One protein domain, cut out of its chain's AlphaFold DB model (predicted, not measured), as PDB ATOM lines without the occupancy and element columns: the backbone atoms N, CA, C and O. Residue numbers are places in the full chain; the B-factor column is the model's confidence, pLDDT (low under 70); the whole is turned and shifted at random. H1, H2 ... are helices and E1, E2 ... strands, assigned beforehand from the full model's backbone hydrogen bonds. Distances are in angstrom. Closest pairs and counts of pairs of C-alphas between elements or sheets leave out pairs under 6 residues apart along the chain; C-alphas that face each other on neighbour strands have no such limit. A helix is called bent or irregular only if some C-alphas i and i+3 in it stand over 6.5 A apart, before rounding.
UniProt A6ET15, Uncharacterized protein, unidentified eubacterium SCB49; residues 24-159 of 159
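Overview. This is residues 24 to 159 of the 159 residues of an uncharacterized protein of unidentified eubacterium SCB49 (UniProt A6ET15). A twisted sheet of six strands forms a wall, with two long helices, H1 and H4, covering one face and the other face bare. Short H3 sits at the far end of H4, and a long loop, residues 101 to 119, leads from it to edge strand E5. The printed part has 136 residues, with four named helices and six named strands in the order E1 H1 E2 E3 E4 H2 H3 E5 H4 E6; the sheet, E1 E6 E2 E3 E4 E5, is antiparallel throughout. The class is mixed, helices and strands; the whole is compact, with a radius of gyration of the C-alphas of 14.4 A and spans of 38 by 34 by 26 A.

Along the chain. E1, residues 26 to 30, begins at C-alpha 26 (28.695, -35.418, 45.453). E6 is residues 154 to 158, E2 55 to 59, E3 62 to 69 at 23.7 A, E4 74 to 81 at 22.9 A, and E5 120 to 125 at 17.3 A. H1, residues 31 to 48, is 23.2 A long, and H4, residues 129 to 146, is 24.8 A long. H2 is residues 82 to 85 and H3 93 to 100. E6 ends at C-alpha 158 (31.928, -37.598, 43.052).

Arrangement. E2, E3 and E4 form a meander, each strand the antiparallel neighbour of the one before, with hairpins E2 and E3, E3 and E4. N 57 and O 64 are 2.8 A apart, N 65 and O 78 2.9 A. E5 is beside E4, with N 77 and O 122 at 2.8 A. E6 is between E2, with N 58 and O 156 at 2.8 A, and E1, with N 29 and O 155 at 2.8 A. E1, H1 and E2 form a split strand-helix-strand unit, two strands running the same way with E6 between them; its crossover is right-handed. H1 and H4 on the same face make two layers with the sheet. H1 is over E1 and E6 at a height of 8.1 A; H4 is over E3 at 8.4 A. Both run along the strands. H1 has a kink of 41 degrees near residue 38 and is irregular, with C-alphas 33 and 36 8.3 A apart. Residues 39 to 47 of H1 touch H4 at a steep tilt of 39 degrees, opposite ways; the closest C-alphas, Thr 43 and Ile 132, are 6.2 A apart. H3 touches H4, closest at the C-alphas of Lys 95 and Ile 146, 5.6 A, and only grazes the sheet with residues 96 to 100. H2 is only just not on the sheet, with 4 pairs of C-alphas within 10 A. Every O i to N i+4 pair is within hydrogen-bond range in H3 and H4, and 11 of 14 in H1; H2 is too short for such a pair.

Size, cuts and confidence. The C-alphas farthest apart, Thr 33 and Gly 114, are 41.0 A apart. The printed part has no cut. The link H3 to E5, 19 residues, is long. Mean pLDDT of the printed part is 87.2; residues 81 to 90 and 113 are under 70.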
ATOM      1  N   GLU A  24      33.453 -37.962  49.837       71.81
ATOM      2  CA  GLU A  24      33.326 -36.767  50.673       71.81
ATOM      3  C   GLU A  24      32.288 -35.810  50.096       71.81
ATOM      4  O   GLU A  24      31.512 -35.199  50.836       71.81
ATOM      5  N   LYS A  25      32.258 -35.673  48.763       85.94
ATOM      6  CA  LYS A  25      31.379 -34.734  48.069       85.94
ATOM      7  C   LYS A  25      30.726 -35.383  46.857       85.94
ATOM      8  O   LYS A  25      31.299 -36.182  46.124       85.94
ATOM      9  N   THR A  26      29.465 -35.025  46.635       91.25
ATOM     10  CA  THR A  26      28.695 -35.418  45.453       91.25
ATOM     11  C   THR A  26      27.942 -34.203  44.935       91.25
ATOM     12  O   THR A  26      27.260 -33.522  45.700       91.25
ATOM     13  N   LYS A  27      28.054 -33.939  43.634       94.75
ATOM     14  CA  LYS A  27      27.310 -32.890  42.933       94.75
ATOM     15  C   LYS A  27      26.645 -33.481  41.694       94.75
ATOM     16  O   LYS A  27      27.243 -34.315  41.022       94.75
ATOM     17  N   THR A  28      25.431 -33.040  41.386       96.19
ATOM     18  CA  THR A  28      24.700 -33.446  40.176       96.19
ATOM     19  C   THR A  28      24.400 -32.210  39.343       96.19
ATOM     20  O   THR A  28      24.056 -31.167  39.898       96.19
ATOM     21  N   TYR A  29      24.529 -32.337  38.026       96.31
ATOM     22  CA  TYR A  29      24.315 -31.264  37.067       96.31
ATOM     23  C   TYR A  29      23.383 -31.736  35.965       96.31
ATOM     24  O   TYR A  29      23.602 -32.796  35.376       96.31
ATOM     25  N   LYS A  30      22.393 -30.917  35.615       95.06
ATOM     26  CA  LYS A  30      21.625 -31.126  34.386       95.06
ATOM     27  C   LYS A  30      22.420 -30.581  33.215       95.06
ATOM     28  O   LYS A  30      22.625 -29.370  33.118       95.06
ATOM     29  N   TRP A  31      22.857 -31.460  32.309       92.56
ATOM     30  CA  TRP A  31      23.733 -31.056  31.211       92.56
ATOM     31  C   TRP A  31      23.137 -29.918  30.390       92.56
ATOM     32  O   TRP A  31      23.864 -29.048  29.952       92.56
ATOM     33  N   GLU A  32      21.828 -29.877  30.174       91.00
ATOM     34  CA  GLU A  32      21.211 -28.849  29.335       91.00
ATOM     35  C   GLU A  32      21.387 -27.424  29.882       91.00
ATOM     36  O   GLU A  32      21.739 -26.519  29.122       91.00
ATOM     37  N   THR A  33      21.211 -27.244  31.190       94.19
ATOM     38  CA  THR A  33      21.102 -25.929  31.833       94.19
ATOM     39  C   THR A  33      22.323 -25.552  32.673       94.19
ATOM     40  O   THR A  33      22.578 -24.369  32.880       94.19
ATOM     41  N   GLU A  34      23.125 -26.523  33.123       95.75
ATOM     42  CA  GLU A  34      24.195 -26.299  34.107       95.75
ATOM     43  C   GLU A  34      25.623 -26.478  33.553       95.75
ATOM     44  O   GLU A  34      26.575 -26.523  34.328       95.75
ATOM     45  N   LYS A  35      25.817 -26.497  32.224       93.62
ATOM     46  CA  LYS A  35      27.138 -26.693  31.564       93.62
ATOM     47  C   LYS A  35      28.246 -25.805  32.135       93.62
ATOM     48  O   LYS A  35      29.311 -26.292  32.491       93.62
ATOM     49  N   LYS A  36      27.980 -24.498  32.246       95.19
ATOM     50  CA  LYS A  36      28.960 -23.510  32.740       95.19
ATOM     51  C   LYS A  36      29.299 -23.717  34.217       95.19
ATOM     52  O   LYS A  36      30.423 -23.470  34.639       95.19
ATOM     53  N   LYS A  37      28.316 -24.151  35.008       96.81
ATOM     54  CA  LYS A  37      28.503 -24.452  36.429       96.81
ATOM     55  C   LYS A  37      29.329 -25.726  36.598       96.81
ATOM     56  O   LYS A  37      30.241 -25.735  37.413       96.81
ATOM     57  N   PHE A  38      29.054 -26.749  35.791       96.44
ATOM     58  CA  PHE A  38      29.854 -27.968  35.737       96.44
ATOM     59  C   PHE A  38      31.315 -27.679  35.363       96.44
ATOM     60  O   PHE A  38      32.210 -28.105  36.082       96.44
ATOM     61  N   GLU A  39      31.560 -26.882  34.319       96.12
ATOM     62  CA  GLU A  39      32.912 -26.476  33.901       96.12
ATOM     63  C   GLU A  39      33.683 -25.756  35.011       96.12
ATOM     64  O   GLU A  39      34.833 -26.098  35.310       96.12
ATOM     65  N   LYS A  40      33.038 -24.769  35.645       96.75
ATOM     66  CA  LYS A  40      33.629 -24.018  36.753       96.75
ATOM     67  C   LYS A  40      33.979 -24.946  37.913       96.75
ATOM     68  O   LYS A  40      35.098 -24.890  38.416       96.75
ATOM     69  N   ASP A  41      33.035 -25.790  38.316       96.56
ATOM     70  CA  ASP A  41      33.215 -26.690  39.448       96.56
ATOM     71  C   ASP A  41      34.288 -27.746  39.164       96.56
ATOM     72  O   ASP A  41      35.131 -27.978  40.023       96.56
ATOM     73  N   PHE A  42      34.305 -28.347  37.970       96.50
ATOM     74  CA  PHE A  42      35.345 -29.295  37.559       96.50
ATOM     75  C   PHE A  42      36.731 -28.654  37.645       96.50
ATOM     76  O   PHE A  42      37.627 -29.191  38.296       96.50
ATOM     77  N   THR A  43      36.886 -27.470  37.044       95.75
ATOM     78  CA  THR A  43      38.152 -26.730  37.053       95.75
ATOM     79  C   THR A  43      38.593 -26.425  38.483       95.75
ATOM     80  O   THR A  43      39.740 -26.672  38.844       95.75
ATOM     81  N   GLU A  44      37.678 -25.953  39.333       95.62
ATOM     82  CA  GLU A  44      37.966 -25.652  40.736       95.62
ATOM     83  C   GLU A  44      38.360 -26.901  41.541       95.62
ATOM     84  O   GLU A  44      39.292 -26.837  42.343       95.62
ATOM     85  N   ILE A  45      37.682 -28.033  41.321       94.69
ATOM     86  CA  ILE A  45      37.984 -29.307  41.985       94.69
ATOM     87  C   ILE A  45      39.399 -29.765  41.632       94.69
ATOM     88  O   ILE A  45      40.190 -30.010  42.544       94.69
ATOM     89  N   VAL A  46      39.729 -29.825  40.339       94.25
ATOM     90  CA  VAL A  46      41.045 -30.267  39.853       94.25
ATOM     91  C   VAL A  46      42.148 -29.313  40.320       94.25
ATOM     92  O   VAL A  46      43.167 -29.765  40.831       94.25
ATOM     93  N   SER A  47      41.932 -27.992  40.237       92.88
ATOM     94  CA  SER A  47      42.932 -27.004  40.669       92.88
ATOM     95  C   SER A  47      43.213 -27.035  42.174       92.88
ATOM     96  O   SER A  47      44.352 -26.833  42.584       92.88
ATOM     97  N   LYS A  48      42.191 -27.233  43.017       92.81
ATOM     98  CA  LYS A  48      42.355 -27.183  44.483       92.81
ATOM     99  C   LYS A  48      42.826 -28.498  45.095       92.81
ATOM    100  O   LYS A  48      43.291 -28.483  46.229       92.81
ATOM    101  N   ASN A  49      42.686 -29.613  44.381       89.50
ATOM    102  CA  ASN A  49      42.941 -30.943  44.924       89.50
ATOM    103  C   ASN A  49      43.840 -31.754  43.965       89.50
ATOM    104  O   ASN A  49      43.384 -32.724  43.359       89.50
ATOM    105  N   PRO A  50      45.127 -31.388  43.806       86.75
ATOM    106  CA  PRO A  50      46.044 -32.062  42.877       86.75
ATOM    107  C   PRO A  50      46.371 -33.520  43.256       86.75
ATOM    108  O   PRO A  50      46.964 -34.244  42.466       86.75
ATOM    109  N   ASN A  51      45.998 -33.967  44.458       86.81
ATOM    110  CA  ASN A  51      46.201 -35.322  44.980       86.81
ATOM    111  C   ASN A  51      44.884 -36.105  45.156       86.81
ATOM    112  O   ASN A  51      44.807 -36.977  46.021       86.81
ATOM    113  N   LEU A  52      43.839 -35.779  44.385       85.19
ATOM    114  CA  LEU A  52      42.554 -36.483  44.447       85.19
ATOM    115  C   LEU A  52      42.736 -37.989  44.277       85.19
ATOM    116  O   LEU A  52      43.184 -38.452  43.229       85.19
ATOM    117  N   GLU A  53      42.328 -38.761  45.284       82.88
ATOM    118  CA  GLU A  53      42.350 -40.222  45.186       82.88
ATOM    119  C   GLU A  53      41.361 -40.711  44.115       82.88
ATOM    120  O   GLU A  53      41.633 -41.683  43.409       82.88
ATOM    121  N   TYR A  54      40.228 -40.018  43.985       82.69
ATOM    122  CA  TYR A  54      39.212 -40.273  42.978       82.69
ATOM    123  C   TYR A  54      38.467 -38.982  42.618       82.69
ATOM    124  O   TYR A  54      38.068 -38.209  43.479       82.69
ATOM    125  N   LEU A  55      38.228 -38.782  41.327       91.38
ATOM    126  CA  LEU A  55      37.218 -37.872  40.798       91.38
ATOM    127  C   LEU A  55      36.450 -38.630  39.724       91.38
ATOM    128  O   LEU A  55      37.018 -39.023  38.711       91.38
ATOM    129  N   ILE A  56      35.169 -38.871  39.960       90.69
ATOM    130  CA  ILE A  56      34.332 -39.714  39.110       90.69
ATOM    131  C   ILE A  56      33.258 -38.855  38.469       90.69
ATOM    132  O   ILE A  56      32.502 -38.182  39.170       90.69
ATOM    133  N   ILE A  57      33.191 -38.910  37.145       93.62
ATOM    134  CA  ILE A  57      32.168 -38.276  36.321       93.62
ATOM    135  C   ILE A  57      31.262 -39.382  35.786       93.62
ATOM    136  O   ILE A  57      31.627 -40.075  34.842       93.62
ATOM    137  N   GLU A  58      30.103 -39.571  36.406       90.56
ATOM    138  CA  GLU A  58      29.095 -40.552  35.996       90.56
ATOM    139  C   GLU A  58      28.028 -39.885  35.126       90.56
ATOM    140  O   GLU A  58      27.578 -38.774  35.421       90.56
ATOM    141  N   PHE A  59      27.604 -40.575  34.073       89.25
ATOM    142  CA  PHE A  59      26.548 -40.134  33.166       89.25
ATOM    143  C   PHE A  59      25.969 -41.362  32.454       89.25
ATOM    144  O   PHE A  59      26.710 -42.256  32.046       89.25
ATOM    145  N   ASP A  60      24.647 -41.428  32.305       84.19
ATOM    146  CA  ASP A  60      23.957 -42.599  31.746       84.19
ATOM    147  C   ASP A  60      24.441 -43.928  32.389       84.19
ATOM    148  O   ASP A  60      24.315 -44.118  33.600       84.19
ATOM    149  N   SER A  61      24.999 -44.856  31.601       78.50
ATOM    150  CA  SER A  61      25.586 -46.133  32.047       78.50
ATOM    151  C   SER A  61      27.125 -46.134  32.085       78.50
ATOM    152  O   SER A  61      27.748 -47.202  32.172       78.50
ATOM    153  N   TYR A  62      27.741 -44.954  32.028       82.56
ATOM    154  CA  TYR A  62      29.174 -44.746  31.842       82.56
ATOM    155  C   TYR A  62      29.776 -43.924  32.983       82.56
ATOM    156  O   TYR A  62      29.087 -43.145  33.650       82.56
ATOM    157  N   TYR A  63      31.082 -44.070  33.202       85.94
ATOM    158  CA  TYR A  63      31.817 -43.146  34.051       85.94
ATOM    159  C   TYR A  63      33.260 -42.934  33.594       85.94
ATOM    160  O   TYR A  63      33.910 -43.812  33.039       85.94
ATOM    161  N   ILE A  64      33.781 -41.740  33.845       90.25
ATOM    162  CA  ILE A  64      35.198 -41.426  33.662       90.25
ATOM    163  C   ILE A  64      35.773 -41.165  35.044       90.25
ATOM    164  O   ILE A  64      35.196 -40.403  35.822       90.25
ATOM    165  N   GLN A  65      36.883 -41.817  35.357       89.94
ATOM    166  CA  GLN A  65      37.564 -41.672  36.633       89.94
ATOM    167  C   GLN A  65      38.887 -40.946  36.437       89.94
ATOM    168  O   GLN A  65      39.625 -41.251  35.511       89.94
ATOM    169  N   TYR A  66      39.202 -40.039  37.352       91.31
ATOM    170  CA  TYR A  66      40.479 -39.353  37.441       91.31
ATOM    171  C   TYR A  66      41.137 -39.621  38.799       91.31
ATOM    172  O   TYR A  66      40.444 -39.778  39.808       91.31
ATOM    173  N   LYS A  67      42.469 -39.633  38.826       90.44
ATOM    174  CA  LYS A  67      43.305 -39.682  40.029       90.44
ATOM    175  C   LYS A  67      44.453 -38.684  39.891       90.44
ATOM    176  O   LYS A  67      45.139 -38.697  38.874       90.44
ATOM    177  N   GLY A  68      44.654 -37.844  40.898       89.06
ATOM    178  CA  GLY A  68      45.709 -36.833  40.927       89.06
ATOM    179  C   GLY A  68      47.027 -37.359  41.498       89.06
ATOM    180  O   GLY A  68      47.038 -38.144  42.450       89.06
ATOM    181  N   PHE A  69      48.139 -36.898  40.930       88.19
ATOM    182  CA  PHE A  69      49.507 -37.206  41.335       88.19
ATOM    183  C   PHE A  69      50.263 -35.899  41.579       88.19
ATOM    184  O   PHE A  69      50.690 -35.217  40.651       88.19
ATOM    185  N   ILE A  70      50.430 -35.538  42.854       86.19
ATOM    186  CA  ILE A  70      50.972 -34.229  43.241       86.19
ATOM    187  C   ILE A  70      52.442 -34.036  42.849       86.19
ATOM    188  O   ILE A  70      52.828 -32.929  42.483       86.19
ATOM    189  N   GLU A  71      53.250 -35.099  42.898       85.06
ATOM    190  CA  GLU A  71      54.689 -35.032  42.608       85.06
ATOM    191  C   GLU A  71      54.965 -34.711  41.138       85.06
ATOM    192  O   GLU A  71      55.873 -33.937  40.835       85.06
ATOM    193  N   THR A  72      54.160 -35.269  40.232       85.12
ATOM    194  CA  THR A  72      54.280 -35.031  38.789       85.12
ATOM    195  C   THR A  72      53.328 -33.951  38.283       85.12
ATOM    196  O   THR A  72      53.460 -33.522  37.142       85.12
ATOM    197  N   LYS A  73      52.420 -33.458  39.142       90.12
ATOM    198  CA  LYS A  73      51.355 -32.496  38.817       90.12
ATOM    199  C   LYS A  73      50.504 -32.949  37.629       90.12
ATOM    200  O   LYS A  73      50.200 -32.176  36.715       90.12
ATOM    201  N   GLU A  74      50.124 -34.216  37.664       92.81
ATOM    202  CA  GLU A  74      49.347 -34.853  36.613       92.81
ATOM    203  C   GLU A  74      48.076 -35.483  37.171       92.81
ATOM    204  O   GLU A  74      47.972 -35.824  38.351       92.81
ATOM    205  N   PHE A  75      47.107 -35.675  36.286       92.56
ATOM    206  CA  PHE A  75      45.947 -36.510  36.523       92.56
ATOM    207  C   PHE A  75      45.959 -37.686  35.565       92.56
ATOM    208  O   PHE A  75      46.013 -37.532  34.348       92.56
ATOM    209  N   TYR A  76      45.829 -38.868  36.135       91.19
ATOM    210  CA  TYR A  76      45.583 -40.088  35.401       91.19
ATOM    211  C   TYR A  76      44.079 -40.278  35.229       91.19
ATOM    212  O   TYR A  76      43.337 -40.195  36.208       91.19
ATOM    213  N   ALA A  77      43.628 -40.529  34.005       92.38
ATOM    214  CA  ALA A  77      42.228 -40.720  33.666       92.38
ATOM    215  C   ALA A  77      41.971 -42.113  33.096       92.38
ATOM    216  O   ALA A  77      42.768 -42.615  32.305       92.38
ATOM    217  N   GLU A  78      40.815 -42.686  33.419       89.25
ATOM    218  CA  GLU A  78      40.315 -43.938  32.856       89.25
ATOM    219  C   GLU A  78      38.878 -43.769  32.367       89.25
ATOM    220  O   GLU A  78      38.018 -43.250  33.084       89.25
ATOM    221  N   ILE A  79      38.600 -44.251  31.154       87.69
ATOM    222  CA  ILE A  79      37.232 -44.368  30.639       87.69
ATOM    223  C   ILE A  79      36.700 -45.744  31.019       87.69
ATOM    224  O   ILE A  79      37.213 -46.763  30.549       87.69
ATOM    225  N   VAL A  80      35.629 -45.776  31.810       77.12
ATOM    226  CA  VAL A  80      35.038 -47.018  32.299       77.12
ATOM    227  C   VAL A  80      33.557 -47.085  31.945       77.12
ATOM    228  O   VAL A  80      32.801 -46.122  32.063       77.12
ATOM    229  N   SER A  81      33.101 -48.247  31.497       66.50
ATOM    230  CA  SER A  81      31.687 -48.470  31.221       66.50
ATOM    231  C   SER A  81      31.188 -49.701  31.950       66.50
ATOM    232  O   SER A  81      31.895 -50.702  32.071       66.50
ATOM    233  N   ASN A  82      29.929 -49.656  32.389       56.59
ATOM    234  CA  ASN A  82      29.259 -50.855  32.889       56.59
ATOM    235  C   ASN A  82      29.172 -51.937  31.792       56.59
ATOM    236  O   ASN A  82      29.172 -53.126  32.100       56.59
ATOM    237  N   GLU A  83      29.162 -51.534  30.515       49.69
ATOM    238  CA  GLU A  83      29.250 -52.422  29.345       49.69
ATOM    239  C   GLU A  83      30.593 -53.177  29.271       49.69
ATOM    240  O   GLU A  83      30.620 -54.333  28.854       49.69
ATOM    241  N   PHE A  84      31.700 -52.571  29.716       52.62
ATOM    242  CA  PHE A  84      33.023 -53.205  29.782       52.62
ATOM    243  C   PHE A  84      33.152 -54.168  30.974       52.62
ATOM    244  O   PHE A  84      33.899 -55.139  30.898       52.62
ATOM    245  N   LEU A  85      32.393 -53.932  32.050       53.69
ATOM    246  CA  LEU A  85      32.427 -54.726  33.285       53.69
ATOM    247  C   LEU A  85      31.465 -55.930  33.288       53.69
ATOM    248  O   LEU A  85      31.685 -56.863  34.050       53.69
ATOM    249  N   ASN A  86      30.428 -55.943  32.440       48.50
ATOM    250  CA  ASN A  86      29.427 -57.024  32.359       48.50
ATOM    251  C   ASN A  86      29.737 -58.098  31.289       48.50
ATOM    252  O   ASN A  86      28.824 -58.694  30.721       48.50
ATOM    253  N   GLU A  87      31.020 -58.336  30.998       45.88
ATOM    254  CA  GLU A  87      31.544 -59.508  30.259       45.88
ATOM    255  C   GLU A  87      31.016 -59.750  28.820       45.88
ATOM    256  O   GLU A  87      31.400 -60.728  28.182       45.88
ATOM    257  N   ASN A  88      30.234 -58.828  28.236       52.47
ATOM    258  CA  ASN A  88      29.568 -59.010  26.932       52.47
ATOM    259  C   ASN A  88      30.003 -58.058  25.793       52.47
ATOM    260  O   ASN A  88      29.261 -57.892  24.828       52.47
ATOM    261  N   LYS A  89      31.269 -57.605  25.811       54.62
ATOM    262  CA  LYS A  89      32.060 -57.078  24.665       54.62
ATOM    263  C   LYS A  89      32.080 -55.549  24.469       54.62
ATOM    264  O   LYS A  89      31.090 -54.946  24.086       54.62
ATOM    265  N   LYS A  90      33.299 -55.014  24.666       66.88
ATOM    266  CA  LYS A  90      34.051 -53.938  23.970       66.88
ATOM    267  C   LYS A  90      33.247 -52.806  23.305       66.88
ATOM    268  O   LYS A  90      32.319 -53.042  22.544       66.88
ATOM    269  N   TYR A  91      33.703 -51.563  23.502       78.31
ATOM    270  CA  TYR A  91      33.261 -50.410  22.706       78.31
ATOM    271  C   TYR A  91      33.241 -50.738  21.200       78.31
ATOM    272  O   TYR A  91      34.078 -51.506  20.725       78.31
ATOM    273  N   SER A  92      32.302 -50.151  20.448       84.00
ATOM    274  CA  SER A  92      32.297 -50.279  18.985       84.00
ATOM    275  C   SER A  92      33.606 -49.751  18.392       84.00
ATOM    276  O   SER A  92      34.226 -48.861  18.970       84.00
ATOM    277  N   GLU A  93      34.009 -50.251  17.223       87.25
ATOM    278  CA  GLU A  93      35.259 -49.838  16.561       87.25
ATOM    279  C   GLU A  93      35.357 -48.317  16.394       87.25
ATOM    280  O   GLU A  93      36.394 -47.740  16.703       87.25
ATOM    281  N   ILE A  94      34.247 -47.659  16.044       89.62
ATOM    282  CA  ILE A  94      34.164 -46.193  15.940       89.62
ATOM    283  C   ILE A  94      34.470 -45.521  17.285       89.62
ATOM    284  O   ILE A  94      35.265 -44.588  17.339       89.62
ATOM    285  N   LYS A  95      33.877 -45.998  18.391       89.31
ATOM    286  CA  LYS A  95      34.168 -45.454  19.727       89.31
ATOM    287  C   LYS A  95      35.634 -45.675  20.094       89.31
ATOM    288  O   LYS A  95      36.248 -44.782  20.663       89.31
ATOM    289  N   ILE A  96      36.195 -46.843  19.773       90.06
ATOM    290  CA  ILE A  96      37.613 -47.139  20.015       90.06
ATOM    291  C   ILE A  96      38.489 -46.155  19.242       90.06
ATOM    292  O   ILE A  96      39.360 -45.538  19.840       90.06
ATOM    293  N   GLU A  97      38.247 -45.974  17.946       92.12
ATOM    294  CA  GLU A  97      39.002 -45.039  17.112       92.12
ATOM    295  C   GLU A  97      38.922 -43.608  17.656       92.12
ATOM    296  O   GLU A  97      39.946 -42.949  17.816       92.12
ATOM    297  N   GLU A  98      37.729 -43.141  18.036       93.62
ATOM    298  CA  GLU A  98      37.567 -41.817  18.637       93.62
ATOM    299  C   GLU A  98      38.314 -41.677  19.974       93.62
ATOM    300  O   GLU A  98      38.881 -40.615  20.226       93.62
ATOM    301  N   ILE A  99      38.356 -42.723  20.809       92.81
ATOM    302  CA  ILE A  99      39.130 -42.742  22.063       92.81
ATOM    303  C   ILE A  99      40.637 -42.676  21.771       92.81
ATOM    304  O   ILE A  99      41.355 -41.899  22.401       92.81
ATOM    305  N   LEU A 100      41.127 -43.447  20.799       92.81
ATOM    306  CA  LEU A 100      42.545 -43.459  20.422       92.81
ATOM    307  C   LEU A 100      42.980 -42.150  19.752       92.81
ATOM    308  O   LEU A 100      44.105 -41.705  19.960       92.81
ATOM    309  N   ASN A 101      42.081 -41.481  19.029       94.44
ATOM    310  CA  ASN A 101      42.303 -40.138  18.486       94.44
ATOM    311  C   ASN A 101      42.411 -39.056  19.575       94.44
ATOM    312  O   ASN A 101      42.832 -37.937  19.288       94.44
ATOM    313  N   LEU A 102      42.010 -39.371  20.810       94.12
ATOM    314  CA  LEU A 102      42.289 -38.566  21.999       94.12
ATOM    315  C   LEU A 102      43.560 -39.024  22.722       94.12
ATOM    316  O   LEU A 102      43.794 -38.589  23.842       94.12
ATOM    317  N   GLU A 103      44.378 -39.887  22.118       93.75
ATOM    318  CA  GLU A 103      45.654 -40.376  22.663       93.75
ATOM    319  C   GLU A 103      45.516 -41.183  23.964       93.75
ATOM    320  O   GLU A 103      46.444 -41.252  24.770       93.75
ATOM    321  N   PHE A 104      44.362 -41.816  24.186       92.06
ATOM    322  CA  PHE A 104      44.236 -42.813  25.245       92.06
ATOM    323  C   PHE A 104      44.990 -44.089  24.855       92.06
ATOM    324  O   PHE A 104      44.866 -44.587  23.735       92.06
ATOM    325  N   SER A 105      45.728 -44.657  25.801       90.31
ATOM    326  CA  SER A 105      46.311 -45.989  25.687       90.31
ATOM    327  C   SER A 105      45.214 -47.050  25.699       90.31
ATOM    328  O   SER A 105      44.166 -46.889  26.335       90.31
ATOM    329  N   LYS A 106      45.443 -48.149  24.977       89.19
ATOM    330  CA  LYS A 106      44.509 -49.275  24.956       89.19
ATOM    331  C   LYS A 106      44.569 -50.060  26.271       89.19
ATOM    332  O   LYS A 106      45.622 -50.124  26.905       89.19
ATOM    333  N   PRO A 107      43.475 -50.756  26.615       85.50
ATOM    334  CA  PRO A 107      43.464 -51.738  27.686       85.50
ATOM    335  C   PRO A 107      44.628 -52.727  27.596       85.50
ATOM    336  O   PRO A 107      44.839 -53.369  26.568       85.50
ATOM    337  N   ASN A 108      45.308 -52.906  28.718       81.75
ATOM    338  CA  ASN A 108      46.432 -53.805  28.962       81.75
ATOM    339  C   ASN A 108      47.689 -53.519  28.124       81.75
ATOM    340  O   ASN A 108      48.622 -54.324  28.133       81.75
ATOM    341  N   GLU A 109      47.744 -52.379  27.432       84.81
ATOM    342  CA  GLU A 109      48.968 -51.888  26.807       84.81
ATOM    343  C   GLU A 109      49.748 -51.010  27.790       84.81
ATOM    344  O   GLU A 109      49.181 -50.405  28.703       84.81
ATOM    345  N   LYS A 110      51.073 -50.976  27.621       80.38
ATOM    346  CA  LYS A 110      51.938 -50.096  28.406       80.38
ATOM    347  C   LYS A 110      51.816 -48.671  27.885       80.38
ATOM    348  O   LYS A 110      51.976 -48.453  26.684       80.38
ATOM    349  N   ASP A 111      51.587 -47.721  28.781       75.62
ATOM    350  CA  ASP A 111      51.755 -46.308  28.457       75.62
ATOM    351  C   ASP A 111      53.247 -45.941  28.302       75.62
ATOM    352  O   ASP A 111      54.147 -46.772  28.468       75.62
ATOM    353  N   ASN A 112      53.520 -44.672  27.986       72.06
ATOM    354  CA  ASN A 112      54.882 -44.160  27.801       72.06
ATOM    355  C   ASN A 112      55.758 -44.250  29.065       72.06
ATOM    356  O   ASN A 112      56.980 -44.143  28.968       72.06
ATOM    357  N   GLU A 113      55.157 -44.439  30.239       69.31
ATOM    358  CA  GLU A 113      55.851 -44.612  31.515       69.31
ATOM    359  C   GLU A 113      55.910 -46.086  31.956       69.31
ATOM    360  O   GLU A 113      56.484 -46.408  32.994       69.31
ATOM    361  N   GLY A 114      55.383 -47.005  31.140       74.31
ATOM    362  CA  GLY A 114      55.373 -48.440  31.400       74.31
ATOM    363  C   GLY A 114      54.234 -48.916  32.302       74.31
ATOM    364  O   GLY A 114      54.236 -50.096  32.671       74.31
ATOM    365  N   ASN A 115      53.273 -48.051  32.646       75.19
ATOM    366  CA  ASN A 115      52.100 -48.435  33.429       75.19
ATOM    367  C   ASN A 115      51.111 -49.206  32.560       75.19
ATOM    368  O   ASN A 115      51.007 -48.979  31.357       75.19
ATOM    369  N   VAL A 116      50.361 -50.107  33.190       76.12
ATOM    370  CA  VAL A 116      49.346 -50.924  32.523       76.12
ATOM    371  C   VAL A 116      48.014 -50.729  33.230       76.12
ATOM    372  O   VAL A 116      47.940 -50.837  34.458       76.12
ATOM    373  N   SER A 117      46.969 -50.483  32.442       78.56
ATOM    374  CA  SER A 117      45.591 -50.362  32.911       78.56
ATOM    375  C   SER A 117      44.679 -51.356  32.216       78.56
ATOM    376  O   SER A 117      44.822 -51.569  31.018       78.56
ATOM    377  N   PRO A 118      43.690 -51.931  32.914       77.75
ATOM    378  CA  PRO A 118      42.633 -52.708  32.269       77.75
ATOM    379  C   PRO A 118      41.677 -51.873  31.405       77.75
ATOM    380  O   PRO A 118      40.875 -52.449  30.674       77.75
ATOM    381  N   ASN A 119      41.714 -50.544  31.518       83.12
ATOM    382  CA  ASN A 119      40.798 -49.612  30.871       83.12
ATOM    383  C   ASN A 119      41.536 -48.790  29.808       83.12
ATOM    384  O   ASN A 119      42.759 -48.821  29.710       83.12
ATOM    385  N   TYR A 120      40.785 -48.026  29.011       88.38
ATOM    386  CA  TYR A 120      41.401 -46.977  28.202       88.38
ATOM    387  C   TYR A 120      41.862 -45.860  29.125       88.38
ATOM    388  O   TYR A 120      41.044 -45.327  29.883       88.38
ATOM    389  N   SER A 121      43.139 -45.500  29.047       89.56
ATOM    390  CA  SER A 121      43.761 -44.600  30.016       89.56
ATOM    391  C   SER A 121      44.579 -43.483  29.385       89.56
ATOM    392  O   SER A 121      45.159 -43.663  28.318       89.56
ATOM    393  N   LYS A 122      44.657 -42.330  30.051       92.81
ATOM    394  CA  LYS A 122      45.456 -41.185  29.598       92.81
ATOM    395  C   LYS A 122      45.991 -40.378  30.776       92.81
ATOM    396  O   LYS A 122      45.305 -40.222  31.782       92.81
ATOM    397  N   TRP A 123      47.189 -39.826  30.614       92.56
ATOM    398  CA  TRP A 123      47.765 -38.847  31.531       92.56
ATOM    399  C   TRP A 123      47.513 -37.426  31.043       92.56
ATOM    400  O   TRP A 123      47.668 -37.110  29.864       92.56
ATOM    401  N   TYR A 124      47.151 -36.564  31.980       94.25
ATOM    402  CA  TYR A 124      46.927 -35.149  31.771       94.25
ATOM    403  C   TYR A 124      47.866 -34.348  32.651       94.25
ATOM    404  O   TYR A 124      47.927 -34.587  33.853       94.25
ATOM    405  N   LYS A 125      48.527 -33.340  32.088       94.00
ATOM    406  CA  LYS A 125      49.157 -32.302  32.905       94.00
ATOM    407  C   LYS A 125      48.088 -31.433  33.553       94.00
ATOM    408  O   LYS A 125      47.031 -31.211  32.965       94.00
ATOM    409  N   SER A 126      48.368 -30.921  34.745       92.56
ATOM    410  CA  SER A 126      47.454 -30.034  35.470       92.56
ATOM    411  C   SER A 126      48.191 -28.911  36.202       92.56
ATOM    412  O   SER A 126      47.761 -28.482  37.272       92.56
ATOM    413  N   GLU A 127      49.325 -28.446  35.670       92.06
ATOM    414  CA  GLU A 127      50.123 -27.391  36.308       92.06
ATOM    415  C   GLU A 127      49.484 -26.014  36.147       92.06
ATOM    416  O   GLU A 127      49.597 -25.146  37.013       92.06
ATOM    417  N   THR A 128      48.819 -25.810  35.013       94.62
ATOM    418  CA  THR A 128      48.254 -24.531  34.612       94.62
ATOM    419  C   THR A 128      46.746 -24.620  34.423       94.62
ATOM    420  O   THR A 128      46.175 -25.661  34.101       94.62
ATOM    421  N   LYS A 129      46.082 -23.468  34.549       93.00
ATOM    422  CA  LYS A 129      44.649 -23.350  34.270       93.00
ATOM    423  C   LYS A 129      44.294 -23.813  32.851       93.00
ATOM    424  O   LYS A 129      43.286 -24.485  32.678       93.00
ATOM    425  N   ASN A 130      45.131 -23.502  31.859       96.06
ATOM    426  CA  ASN A 130      44.891 -23.886  30.464       96.06
ATOM    427  C   ASN A 130      44.911 -25.409  30.270       96.06
ATOM    428  O   ASN A 130      44.114 -25.933  29.496       96.06
ATOM    429  N   GLU A 131      45.791 -26.121  30.975       96.75
ATOM    430  CA  GLU A 131      45.840 -27.587  30.932       96.75
ATOM    431  C   GLU A 131      44.599 -28.206  31.588       96.75
ATOM    432  O   GLU A 131      43.998 -29.119  31.029       96.75
ATOM    433  N   ILE A 132      44.130 -27.646  32.706       95.75
ATOM    434  CA  ILE A 132      42.895 -28.098  33.369       95.75
ATOM    435  C   ILE A 132      41.659 -27.808  32.502       95.75
ATOM    436  O   ILE A 132      40.764 -28.645  32.372       95.75
ATOM    437  N   GLU A 133      41.604 -26.646  31.851       96.06
ATOM    438  CA  GLU A 133      40.552 -26.334  30.877       96.06
ATOM    439  C   GLU A 133      40.595 -27.284  29.673       96.06
ATOM    440  O   GLU A 133      39.550 -27.668  29.144       96.06
ATOM    441  N   PHE A 134      41.788 -27.695  29.238       96.69
ATOM    442  CA  PHE A 134      41.950 -28.701  28.194       96.69
ATOM    443  C   PHE A 134      41.432 -30.075  28.640       96.69
ATOM    444  O   PHE A 134      40.653 -30.680  27.903       96.69
ATOM    445  N   MET A 135      41.749 -30.517  29.864       96.81
ATOM    446  CA  MET A 135      41.169 -31.731  30.460       96.81
ATOM    447  C   MET A 135      39.638 -31.699  30.414       96.81
ATOM    448  O   MET A 135      39.003 -32.666  29.992       96.81
ATOM    449  N   HIS A 136      39.035 -30.571  30.805       96.88
ATOM    450  CA  HIS A 136      37.585 -30.401  30.760       96.88
ATOM    451  C   HIS A 136      37.044 -30.450  29.320       96.88
ATOM    452  O   HIS A 136      36.036 -31.103  29.056       96.88
ATOM    453  N   LYS A 137      37.712 -29.806  28.357       96.19
ATOM    454  CA  LYS A 137      37.312 -29.863  26.940       96.19
ATOM    455  C   LYS A 137      37.347 -31.290  26.390       96.19
ATOM    456  O   LYS A 137      36.405 -31.683  25.699       96.19
ATOM    457  N   GLU A 138      38.385 -32.064  26.707       96.50
ATOM    458  CA  GLU A 138      38.457 -33.477  26.322       96.50
ATOM    459  C   GLU A 138      37.360 -34.302  26.997       96.50
ATOM    460  O   GLU A 138      36.682 -35.060  26.307       96.50
ATOM    461  N   LEU A 139      37.088 -34.079  28.289       96.19
ATOM    462  CA  LEU A 139      35.947 -34.683  28.979       96.19
ATOM    463  C   LEU A 139      34.644 -34.430  28.209       96.19
ATOM    464  O   LEU A 139      33.946 -35.376  27.855       96.19
ATOM    465  N   ILE A 140      34.339 -33.178  27.854       95.19
ATOM    466  CA  ILE A 140      33.129 -32.855  27.083       95.19
ATOM    467  C   ILE A 140      33.104 -33.556  25.720       95.19
ATOM    468  O   ILE A 140      32.035 -33.992  25.281       95.19
ATOM    469  N   ARG A 141      34.255 -33.684  25.046       94.50
ATOM    470  CA  ARG A 141      34.361 -34.421  23.779       94.50
ATOM    471  C   ARG A 141      34.071 -35.908  23.974       94.50
ATOM    472  O   ARG A 141      33.330 -36.466  23.172       94.50
ATOM    473  N   ILE A 142      34.561 -36.521  25.048       93.75
ATOM    474  CA  ILE A 142      34.245 -37.914  25.385       93.75
ATOM    475  C   ILE A 142      32.734 -38.065  25.616       93.75
ATOM    476  O   ILE A 142      32.089 -38.880  24.956       93.75
ATOM    477  N   LEU A 143      32.140 -37.225  26.472       92.69
ATOM    478  CA  LEU A 143      30.708 -37.283  26.789       92.69
ATOM    479  C   LEU A 143      29.831 -37.143  25.532       92.69
ATOM    480  O   LEU A 143      28.929 -37.944  25.289       92.69
ATOM    481  N   LYS A 144      30.092 -36.125  24.705       91.31
ATOM    482  CA  LYS A 144      29.236 -35.795  23.556       91.31
ATOM    483  C   LYS A 144      29.546 -36.585  22.299       91.31
ATOM    484  O   LYS A 144      28.623 -37.032  21.626       91.31
ATOM    485  N   SER A 145      30.815 -36.670  21.923       88.75
ATOM    486  CA  SER A 145      31.192 -37.227  20.627       88.75
ATOM    487  C   SER A 145      31.262 -38.742  20.700       88.75
ATOM    488  O   SER A 145      30.676 -39.389  19.841       88.75
ATOM    489  N   ILE A 146      31.853 -39.293  21.760       90.56
ATOM    490  CA  ILE A 146      32.085 -40.739  21.873       90.56
ATOM    491  C   ILE A 146      30.848 -41.439  22.435       90.56
ATOM    492  O   ILE A 146      30.343 -42.408  21.865       90.56
ATOM    493  N   PHE A 147      30.301 -40.916  23.533       89.25
ATOM    494  CA  PHE A 147      29.152 -41.533  24.200       89.25
ATOM    495  C   PHE A 147      27.794 -40.959  23.798       89.25
ATOM    496  O   PHE A 147      26.771 -41.464  24.251       89.25
ATOM    497  N   LYS A 148      27.762 -39.960  22.906       89.31
ATOM    498  CA  LYS A 148      26.523 -39.362  22.375       89.31
ATOM    499  C   LYS A 148      25.547 -38.941  23.484       89.31
ATOM    500  O   LYS A 148      24.335 -39.114  23.341       89.31
ATOM    501  N   MET A 149      26.083 -38.376  24.572       90.19
ATOM    502  CA  MET A 149      25.308 -37.883  25.711       90.19
ATOM    503  C   MET A 149      24.153 -36.990  25.240       90.19
ATOM    504  O   MET A 149      24.356 -36.009  24.514       90.19
ATOM    505  N   LYS A 150      22.933 -37.323  25.667       88.06
ATOM    506  CA  LYS A 150      21.705 -36.650  25.226       88.06
ATOM    507  C   LYS A 150      21.502 -35.317  25.946       88.06
ATOM    508  O   LYS A 150      21.959 -35.113  27.075       88.06
ATOM    509  N   ASN A 151      20.754 -34.411  25.320       77.88
ATOM    510  CA  ASN A 151      20.218 -33.251  26.033       77.88
ATOM    511  C   ASN A 151      19.257 -33.751  27.125       77.88
ATOM    512  O   ASN A 151      18.439 -34.631  26.866       77.88
ATOM    513  N   GLY A 152      19.422 -33.251  28.351       84.31
ATOM    514  CA  GLY A 152      18.726 -33.747  29.543       84.31
ATOM    515  C   GLY A 152      19.514 -34.756  30.388       84.31
ATOM    516  O   GLY A 152      19.066 -35.070  31.485       84.31
ATOM    517  N   THR A 153      20.689 -35.219  29.937       91.75
ATOM    518  CA  THR A 153      21.531 -36.128  30.738       91.75
ATOM    519  C   THR A 153      21.948 -35.470  32.051       91.75
ATOM    520  O   THR A 153      22.384 -34.313  32.072       91.75
ATOM    521  N   GLU A 154      21.833 -36.219  33.143       95.19
ATOM    522  CA  GLU A 154      22.383 -35.827  34.434       95.19
ATOM    523  C   GLU A 154      23.831 -36.300  34.542       95.19
ATOM    524  O   GLU A 154      24.136 -37.475  34.336       95.19
ATOM    525  N   ILE A 155      24.721 -35.371  34.874       95.25
ATOM    526  CA  ILE A 155      26.122 -35.659  35.163       95.25
ATOM    527  C   ILE A 155      26.287 -35.639  36.673       95.25
ATOM    528  O   ILE A 155      26.005 -34.627  37.319       95.25
ATOM    529  N   LYS A 156      26.780 -36.736  37.238       94.38
ATOM    530  CA  LYS A 156      27.078 -36.842  38.661       94.38
ATOM    531  C   LYS A 156      28.583 -36.857  38.876       94.38
ATOM    532  O   LYS A 156      29.288 -37.719  38.368       94.38
ATOM    533  N   VAL A 157      29.064 -35.902  39.660       94.12
ATOM    534  CA  VAL A 157      30.471 -35.736  40.023       94.12
ATOM    535  C   VAL A 157      30.665 -36.171  41.467       94.12
ATOM    536  O   VAL A 157      29.975 -35.664  42.357       94.12
ATOM    537  N   ARG A 158      31.598 -37.092  41.711       89.81
ATOM    538  CA  ARG A 158      31.928 -37.598  43.052       89.81
ATOM    539  C   ARG A 158      33.430 -37.532  43.292       89.81
ATOM    540  O   ARG A 158      34.183 -37.978  42.431       89.81
ATOM    541  N   TYR A 159      33.844 -36.985  44.429       88.31
ATOM    542  CA  TYR A 159      35.247 -36.797  44.805       88.31
ATOM    543  C   TYR A 159      35.404 -36.656  46.320       88.31
ATOM    544  O   TYR A 159      34.362 -36.523  47.011       88.31
TER     545      TYR A 159